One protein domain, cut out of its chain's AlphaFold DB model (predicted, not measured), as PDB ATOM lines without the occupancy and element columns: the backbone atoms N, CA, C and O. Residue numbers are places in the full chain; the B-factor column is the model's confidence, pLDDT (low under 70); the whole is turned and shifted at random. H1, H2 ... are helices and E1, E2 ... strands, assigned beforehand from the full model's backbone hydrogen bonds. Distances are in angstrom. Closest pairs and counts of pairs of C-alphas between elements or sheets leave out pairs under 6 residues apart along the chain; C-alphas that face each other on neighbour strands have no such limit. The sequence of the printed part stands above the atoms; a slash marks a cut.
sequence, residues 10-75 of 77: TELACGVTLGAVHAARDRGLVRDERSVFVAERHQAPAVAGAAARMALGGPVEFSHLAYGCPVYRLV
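What this domain is: This is residues 10 to 75 of the 77 residues of an uncharacterized protein of Microbacterium sp. CGR2 (UniProt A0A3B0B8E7). Two hairpins, E1 with E2 and E3 with E4, join into one twisted sheet, with helix H3 packed over one face and the other face bare. H2 crosses H3 steeply, and short H1 lies far from the sheet. The 66 printed residues hold three named helices and four named strands, H1 H2 E1 E2 H3 E3 E4, of mixed class; the antiparallel sheet runs E1 E2 E4 E3. It is compact, radius of gyration of the C-alphas 10.5 A, spanning 30 by 24 by 19 A.

How they stand to each other: Start at H1, residues 10 to 13, which only just touches H3, residues 45 to 56, with 3 pairs of C-alphas within 8 A, the closest Glu 11 and Ala 46, 6.1 A. H2, residues 18 to 27, touches H3, closest C-alphas Arg 25 and Ala 51, 4.8 A, at a steep tilt of 70.0 degrees, only just short of perpendicular, the same way. Next look at E1, residues 29 to 31, and E2, residues 36 to 38, antiparallel at 155 degrees, N 29 to O 38 2.9 A. E4, residues 69 to 74, is antiparallel to E2, N 72 to O 37 2.8 A, and to E3, residues 60 to 66, N 63 to O 71 2.9 A. H3 is on the sheet at a height of 8.0 A, closest to E2 at C-alphas Phe 37 and Ala 52, 5.6 A, and runs slantwise to the strands, 44 degrees to E4 on the local plane. E2, H3 and E3 form a split strand-helix-strand unit, two strands running the same way with E4 between, its crossover right-handed. In H2 and H3 every O i to N i+4 pair is within hydrogen-bond range; H1 is too short for one.

Where its parts are: Find C-alpha 10 at (53.116, 101.017, 97.482), where H1 begins its 4.9 A. H2 covers 14.3 A, E1 6.4 A, E2 6.7 A, H3 16.2 A, E3 16.5 A and E4 16.6 A, to C-alpha 74 at (63.419, 112.609, 108.518).

The domain as a whole: The C-alphas farthest apart, Ala 13 and Glu 33, are 31.5 A apart. The printed part has no cut, and no link is long. No printed residue is under 70 in pLDDT.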
ATOM      1  N   THR A  10      53.175  99.896  98.427       93.62
ATOM      2  CA  THR A  10      53.116 101.017  97.482       93.62
ATOM      3  C   THR A  10      54.393 101.133  96.654       93.62
ATOM      4  O   THR A  10      54.319 101.324  95.445       93.62
ATOM      5  N   GLU A  11      55.570 100.994  97.268       95.69
ATOM      6  CA  GLU A  11      56.845 101.018  96.542       95.69
ATOM      7  C   GLU A  11      56.930  99.846  95.555       95.69
ATOM      8  O   GLU A  11      57.294 100.045  94.395       95.69
ATOM      9  N   LEU A  12      56.511  98.650  95.974       96.44
ATOM     10  CA  LEU A  12      56.429  97.474  95.104       96.44
ATOM     11  C   LEU A  12      55.445  97.687  93.944       96.44
ATOM     12  O   LEU A  12      55.786  97.401  92.797       96.44
ATOM     13  N   ALA A  13      54.263  98.250  94.209       96.56
ATOM     14  CA  ALA A  13      53.273  98.576  93.179       96.56
ATOM     15  C   ALA A  13      53.780  99.631  92.179       96.56
ATOM     16  O   ALA A  13      53.408  99.607  91.007       96.56
ATOM     17  N   CYS A  14      54.677 100.522  92.611       96.25
ATOM     18  CA  CYS A  14      55.387 101.461  91.741       96.25
ATOM     19  C   CYS A  14      56.584 100.836  90.994       96.25
ATOM     20  O   CYS A  14      57.325 101.561  90.330       96.25
ATOM     21  N   GLY A  15      56.805  99.521  91.101       96.56
ATOM     22  CA  GLY A  15      57.907  98.815  90.447       96.56
ATOM     23  C   GLY A  15      59.278  99.065  91.081       96.56
ATOM     24  O   GLY A  15      60.306  98.835  90.440       96.56
ATOM     25  N   VAL A  16      59.329  99.556  92.325       97.31
ATOM     26  CA  VAL A  16      60.591  99.760  93.044       97.31
ATOM     27  C   VAL A  16      61.216  98.405  93.369       97.31
ATOM     28  O   VAL A  16      60.556  97.493  93.861       97.31
ATOM     29  N   THR A  17      62.522  98.287  93.138       97.06
ATOM     30  CA  THR A  17      63.310  97.108  93.512       97.06
ATOM     31  C   THR A  17      64.359  97.478  94.549       97.06
ATOM     32  O   THR A  17      64.869  98.601  94.556       97.06
ATOM     33  N   LEU A  18      64.743  96.522  95.403       96.12
ATOM     34  CA  LEU A  18      65.812  96.741  96.383       96.12
ATOM     35  C   LEU A  18      67.126  97.149  95.705       96.12
ATOM     36  O   LEU A  18      67.806  98.045  96.194       96.12
ATOM     37  N   GLY A  19      67.452  96.561  94.550       96.69
ATOM     38  CA  GLY A  19      68.641  96.936  93.777       96.69
ATOM     39  C   GLY A  19      68.632  98.408  93.354       96.69
ATOM     40  O   GLY A  19      69.631  99.101  93.533       96.69
ATOM     41  N   ALA A  20      67.492  98.917  92.870       96.81
ATOM     42  CA  ALA A  20      67.351 100.330  92.516       96.81
ATOM     43  C   ALA A  20      67.462 101.248  93.743       96.81
ATOM     44  O   ALA A  20      68.080 102.309  93.661       96.81
ATOM     45  N   VAL A  21      66.904 100.830  94.883       97.06
ATOM     46  CA  VAL A  21      66.988 101.576  96.147       97.06
ATOM     47  C   VAL A  21      68.420 101.643  96.663       97.06
ATOM     48  O   VAL A  21      68.873 102.726  97.020       97.06
ATOM     49  N   HIS A  22      69.158 100.531  96.645       96.56
ATOM     50  CA  HIS A  22      70.572 100.511  97.017       96.56
ATOM     51  C   HIS A  22      71.405 101.417  96.106       96.56
ATOM     52  O   HIS A  22      72.110 102.293  96.597       96.56
ATOM     53  N   ALA A  23      71.243 101.296  94.786       96.44
ATOM     54  CA  ALA A  23      71.957 102.144  93.833       96.44
ATOM     55  C   ALA A  23      71.626 103.639  94.003       96.44
ATOM     56  O   ALA A  23      72.495 104.496  93.846       96.44
ATOM     57  N   ALA A  24      70.373 103.983  94.311       96.38
ATOM     58  CA  ALA A  24      69.975 105.363  94.580       96.38
ATOM     59  C   ALA A  24      70.511 105.872  95.928       96.38
ATOM     60  O   ALA A  24      70.968 107.010  96.008       96.38
ATOM     61  N   ARG A  25      70.501 105.035  96.973       95.62
ATOM     62  CA  ARG A  25      71.072 105.352  98.289       95.62
ATOM     63  C   ARG A  25      72.561 105.654  98.191       95.62
ATOM     64  O   ARG A  25      72.997 106.644  98.766       95.62
ATOM     65  N   ASP A  26      73.310 104.824  97.474       95.56
ATOM     66  CA  ASP A  26      74.768 104.943  97.384       95.56
ATOM     67  C   ASP A  26      75.208 106.176  96.575       95.56
ATOM     68  O   ASP A  26      76.307 106.686  96.774       95.56
ATOM     69  N   ARG A  27      74.338 106.687  95.692       96.06
ATOM     70  CA  ARG A  27      74.562 107.927  94.927       96.06
ATOM     71  C   ARG A  27      74.032 109.183  95.620       96.06
ATOM     72  O   ARG A  27      74.454 110.288  95.289       96.06
ATOM     73  N   GLY A  28      73.093 109.034  96.551       93.69
ATOM     74  CA  GLY A  28      72.509 110.153  97.281       93.69
ATOM     75  C   GLY A  28      73.414 110.681  98.394       93.69
ATOM     76  O   GLY A  28      74.266 109.975  98.930       93.69
ATOM     77  N   LEU A  29      73.208 111.941  98.771       96.00
ATOM     78  CA  LEU A  29      73.989 112.597  99.817       96.00
ATOM     79  C   LEU A  29      73.190 112.679 101.118       96.00
ATOM     80  O   LEU A  29      72.110 113.265 101.152       96.00
ATOM     81  N   VAL A  30      73.758 112.160 102.207       94.69
ATOM     82  CA  VAL A  30      73.220 112.336 103.562       94.69
ATOM     83  C   VAL A  30      73.867 113.561 104.213       94.69
ATOM     84  O   VAL A  30      75.093 113.674 104.242       94.69
ATOM     85  N   ARG A  31      73.055 114.479 104.745       92.06
ATOM     86  CA  ARG A  31      73.500 115.703 105.433       92.06
ATOM     87  C   ARG A  31      72.825 115.866 106.797       92.06
ATOM     88  O   ARG A  31      71.977 115.059 107.180       92.06
ATOM     89  N   ASP A  32      73.251 116.901 107.519       88.44
ATOM     90  CA  ASP A  32      72.659 117.377 108.775       88.44
ATOM     91  C   ASP A  32      72.460 116.250 109.791       88.44
ATOM     92  O   ASP A  32      71.339 115.909 110.163       88.44
ATOM     93  N   GLU A  33      73.565 115.601 110.169       88.44
ATOM     94  CA  GLU A  33      73.576 114.515 111.163       88.44
ATOM     95  C   GLU A  33      72.617 113.356 110.831       88.44
ATOM     96  O   GLU A  33      72.066 112.711 111.719       88.44
ATOM     97  N   ARG A  34      72.442 113.056 109.535       86.44
ATOM     98  CA  ARG A  34      71.515 112.028 109.022       86.44
ATOM     99  C   ARG A  34      70.037 112.382 109.169       86.44
ATOM    100  O   ARG A  34      69.199 111.491 109.272       86.44
ATOM    101  N   SER A  35      69.704 113.669 109.123       92.12
ATOM    102  CA  SER A  35      68.312 114.127 109.047       92.12
ATOM    103  C   SER A  35      67.869 114.534 107.640       92.12
ATOM    104  O   SER A  35      66.667 114.663 107.409       92.12
ATOM    105  N   VAL A  36      68.801 114.686 106.689       95.31
ATOM    106  CA  VAL A  36      68.513 115.104 105.308       95.31
ATOM    107  C   VAL A  36      69.141 114.138 104.308       95.31
ATOM    108  O   VAL A  36      70.307 113.770 104.444       95.31
ATOM    109  N   PHE A  37      68.387 113.768 103.273       97.69
ATOM    110  CA  PHE A  37      68.863 113.000 102.123       97.69
ATOM    111  C   PHE A  37      68.592 113.765 100.825       97.69
ATOM    112  O   PHE A  37      67.464 114.181 100.570       97.69
ATOM    113  N   VAL A  38      69.617 113.931  99.992       97.25
ATOM    114  CA  VAL A  38      69.522 114.568  98.674       97.25
ATOM    115  C   VAL A  38      69.682 113.493  97.604       97.25
ATOM    116  O   VAL A  38      70.756 112.908  97.467       97.25
ATOM    117  N   ALA A  39      68.611 113.228  96.857       96.88
ATOM    118  CA  ALA A  39      68.591 112.257  95.770       96.88
ATOM    119  C   ALA A  39      69.124 112.859  94.456       96.88
ATOM    120  O   ALA A  39      69.121 114.076  94.268       96.88
ATOM    121  N   GLU A  40      69.532 112.011  93.510       95.81
ATOM    122  CA  GLU A  40      69.907 112.462  92.166       95.81
ATOM    123  C   GLU A  40      68.720 113.103  91.425       95.81
ATOM    124  O   GLU A  40      67.580 112.645  91.519       95.81
ATOM    125  N   ARG A  41      69.009 114.136  90.623       92.88
ATOM    126  CA  ARG A  41      68.026 114.950  89.881       92.88
ATOM    127  C   ARG A  41      66.989 114.142  89.091       92.88
ATOM    128  O   ARG A  41      65.838 114.553  89.004       92.88
ATOM    129  N   HIS A  42      67.391 113.029  88.487       90.69
ATOM    130  CA  HIS A  42      66.536 112.241  87.591       90.69
ATOM    131  C   HIS A  42      66.030 110.943  88.224       90.69
ATOM    132  O   HIS A  42      65.494 110.081  87.527       90.69
ATOM    133  N   GLN A  43      66.195 110.782  89.537       94.38
ATOM    134  CA  GLN A  43      65.725 109.591  90.221       94.38
ATOM    135  C   GLN A  43      64.194 109.579  90.274       94.38
ATOM    136  O   GLN A  43      63.563 110.551  90.691       94.38
ATOM    137  N   ALA A  44      63.590 108.452  89.887       94.81
ATOM    138  CA  ALA A  44      62.148 108.264  89.996       94.81
ATOM    139  C   ALA A  44      61.679 108.499  91.452       94.81
ATOM    140  O   ALA A  44      62.295 107.933  92.363       94.81
ATOM    141  N   PRO A  45      60.594 109.266  91.697       94.31
ATOM    142  CA  PRO A  45      60.203 109.693  93.045       94.31
ATOM    143  C   PRO A  45      60.019 108.554  94.052       94.31
ATOM    144  O   PRO A  45      60.456 108.671  95.194       94.31
ATOM    145  N   ALA A  46      59.426 107.432  93.627       95.75
ATOM    146  CA  ALA A  46      59.220 106.267  94.488       95.75
ATOM    147  C   ALA A  46      60.552 105.645  94.949       95.75
ATOM    148  O   ALA A  46      60.719 105.323  96.123       95.75
ATOM    149  N   VAL A  47      61.537 105.548  94.049       97.50
ATOM    150  CA  VAL A  47      62.878 105.040  94.381       97.50
ATOM    151  C   VAL A  47      63.637 106.041  95.252       97.50
ATOM    152  O   VAL A  47      64.305 105.639  96.198       97.50
ATOM    153  N   ALA A  48      63.524 107.340  94.961       97.19
ATOM    154  CA  ALA A  48      64.177 108.392  95.735       97.19
ATOM    155  C   ALA A  48      63.658 108.442  97.184       97.19
ATOM    156  O   ALA A  48      64.458 108.493  98.118       97.19
ATOM    157  N   GLY A  49      62.339 108.343  97.378       96.38
ATOM    158  CA  GLY A  49      61.721 108.264  98.702       96.38
ATOM    159  C   GLY A  49      62.126 107.001  99.468       96.38
ATOM    160  O   GLY A  49      62.530 107.091 100.627       96.38
ATOM    161  N   ALA A  50      62.109 105.835  98.817       97.12
ATOM    162  CA  ALA A  50      62.556 104.580  99.425       97.12
ATOM    163  C   ALA A  50      64.043 104.626  99.829       97.12
ATOM    164  O   ALA A  50      64.400 104.223 100.937       97.12
ATOM    165  N   ALA A  51      64.904 105.176  98.965       97.19
ATOM    166  CA  ALA A  51      66.324 105.374  99.248       97.19
ATOM    167  C   ALA A  51      66.546 106.336 100.420       97.19
ATOM    168  O   ALA A  51      67.372 106.051 101.285       97.19
ATOM    169  N   ALA A  52      65.767 107.417 100.504       96.94
ATOM    170  CA  ALA A  52      65.798 108.332 101.637       96.94
ATOM    171  C   ALA A  52      65.397 107.634 102.948       96.94
ATOM    172  O   ALA A  52      66.121 107.751 103.936       96.94
ATOM    173  N   ARG A  53      64.310 106.846 102.964       95.75
ATOM    174  CA  ARG A  53      63.923 106.051 104.149       95.75
ATOM    175  C   ARG A  53      65.028 105.085 104.561       95.75
ATOM    176  O   ARG A  53      65.354 104.990 105.741       95.75
ATOM    177  N   MET A  54      65.621 104.385 103.591       95.50
ATOM    178  CA  MET A  54      66.725 103.458 103.845       95.50
ATOM    179  C   MET A  54      67.954 104.185 104.409       95.50
ATOM    180  O   MET A  54      68.612 103.677 105.315       95.50
ATOM    181  N   ALA A  55      68.279 105.364 103.876       95.38
ATOM    182  CA  ALA A  55      69.444 106.143 104.276       95.38
ATOM    183  C   ALA A  55      69.286 106.778 105.665       95.38
ATOM    184  O   ALA A  55      70.239 106.771 106.446       95.38
ATOM    185  N   LEU A  56      68.101 107.315 105.968       94.38
ATOM    186  CA  LEU A  56      67.825 108.053 107.204       94.38
ATOM    187  C   LEU A  56      67.281 107.158 108.332       94.38
ATOM    188  O   LEU A  56      67.304 107.554 109.493       94.38
ATOM    189  N   GLY A  57      66.847 105.934 108.018       91.94
ATOM    190  CA  GLY A  57      66.458 104.928 109.011       91.94
ATOM    191  C   GLY A  57      65.069 105.128 109.620       91.94
ATOM    192  O   GLY A  57      64.806 104.609 110.702       91.94
ATOM    193  N   GLY A  58      64.176 105.858 108.949       92.12
ATOM    194  CA  GLY A  58      62.831 106.125 109.451       92.12
ATOM    195  C   GLY A  58      61.902 106.752 108.409       92.12
ATOM    196  O   GLY A  58      62.243 106.794 107.222       92.12
ATOM    197  N   PRO A  59      60.709 107.208 108.832       93.25
ATOM    198  CA  PRO A  59      59.780 107.932 107.973       93.25
ATOM    199  C   PRO A  59      60.408 109.229 107.467       93.25
ATOM    200  O   PRO A  59      61.102 109.928 108.208       93.25
ATOM    201  N   VAL A  60      60.152 109.555 106.206       95.81
ATOM    202  CA  VAL A  60      60.687 110.757 105.565       95.81
ATOM    203  C   VAL A  60      59.581 111.519 104.858       95.81
ATOM    204  O   VAL A  60      58.600 110.929 104.410       95.81
ATOM    205  N   GLU A  61      59.782 112.817 104.707       96.38
ATOM    206  CA  GLU A  61      58.951 113.690 103.890       96.38
ATOM    207  C   GLU A  61      59.776 114.295 102.756       96.38
ATOM    208  O   GLU A  61      60.974 114.559 102.901       96.38
ATOM    209  N   PHE A  62      59.135 114.522 101.613       96.75
ATOM    210  CA  PHE A  62      59.706 115.387 100.591       96.75
ATOM    211  C   PHE A  62      59.650 116.835 101.086       96.75
ATOM    212  O   PHE A  62      58.592 117.308 101.490       96.75
ATOM    213  N   SER A  63      60.778 117.540 101.031       96.25
ATOM    214  CA  SER A  63      60.859 118.937 101.452       96.25
ATOM    215  C   SER A  63      60.786 119.895 100.263       96.25
ATOM    216  O   SER A  63      59.907 120.750 100.217       96.25
ATOM    217  N   HIS A  64      61.725 119.792  99.320       96.25
ATOM    218  CA  HIS A  64      61.832 120.684  98.160       96.25
ATOM    219  C   HIS A  64      62.829 120.128  97.128       96.25
ATOM    220  O   HIS A  64      63.450 119.084  97.331       96.25
ATOM    221  N   LEU A  65      63.004 120.852  96.019       95.94
ATOM    222  CA  LEU A  65      64.078 120.627  95.052       95.94
ATOM    223  C   LEU A  65      65.222 121.616  95.307       95.94
ATOM    224  O   LEU A  65      65.012 122.826  95.249       95.94
ATOM    225  N   ALA A  66      66.440 121.120  95.524       93.00
ATOM    226  CA  ALA A  66      67.649 121.939  95.604       93.00
ATOM    227  C   ALA A  66      68.480 121.724  94.337       93.00
ATOM    228  O   ALA A  66      68.963 120.623  94.089       93.00
ATOM    229  N   TYR A  67      68.609 122.754  93.495       92.25
ATOM    230  CA  TYR A  67      69.279 122.647  92.188       92.25
ATOM    231  C   TYR A  67      68.719 121.508  91.306       92.25
ATOM    232  O   TYR A  67      69.442 120.875  90.533       92.25
ATOM    233  N   GLY A  68      67.416 121.231  91.420       92.94
ATOM    234  CA  GLY A  68      66.731 120.137  90.723       92.94
ATOM    235  C   GLY A  68      66.892 118.756  91.372       92.94
ATOM    236  O   GLY A  68      66.299 117.803  90.885       92.94
ATOM    237  N   CYS A  69      67.654 118.630  92.458       95.00
ATOM    238  CA  CYS A  69      67.783 117.390  93.217       95.00
ATOM    239  C   CYS A  69      66.681 117.297  94.288       95.00
ATOM    240  O   CYS A  69      66.526 118.247  95.064       95.00
ATOM    241  N   PRO A  70      65.919 116.191  94.364       97.38
ATOM    242  CA  PRO A  70      64.930 115.987  95.419       97.38
ATOM    243  C   PRO A  70      65.567 115.912  96.806       97.38
ATOM    244  O   PRO A  70      66.492 115.132  97.030       97.38
ATOM    245  N   VAL A  71      65.047 116.703  97.742       97.25
ATOM    246  CA  VAL A  71      65.496 116.731  99.136       97.25
ATOM    247  C   VAL A  71      64.424 116.120 100.026       97.25
ATOM    248  O   VAL A  71      63.279 116.578 100.036       97.25
ATOM    249  N   TYR A  72      64.820 115.124 100.810       97.81
ATOM    250  CA  TYR A  72      63.987 114.443 101.794       97.81
ATOM    251  C   TYR A  72      64.502 114.700 103.205       97.81
ATOM    252  O   TYR A  72      65.711 114.818 103.420       97.81
ATOM    253  N   ARG A  73      63.586 114.769 104.169       97.56
ATOM    254  CA  ARG A  73      63.895 114.977 105.587       97.56
ATOM    255  C   ARG A  73      63.295 113.875 106.435       97.56
ATOM    256  O   ARG A  73      62.217 113.387 106.115       97.56
ATOM    257  N   LEU A  74      63.976 113.507 107.513       95.69
ATOM    258  CA  LEU A  74      63.419 112.609 108.518       95.69
ATOM    259  C   LEU A  74      62.247 113.303 109.225       95.69
ATOM    260  O   LEU A  74      62.407 114.412 109.739       95.69
ATOM    261  N   VAL A  75      61.093 112.642 109.285       93.56
ATOM    262  CA  VAL A  75      59.958 113.121 110.081       93.56
ATOM    263  C   VAL A  75      60.277 112.825 111.543       93.56
ATOM    264  O   VAL A  75      60.380 111.664 111.941       93.56
TER     265      VAL A  75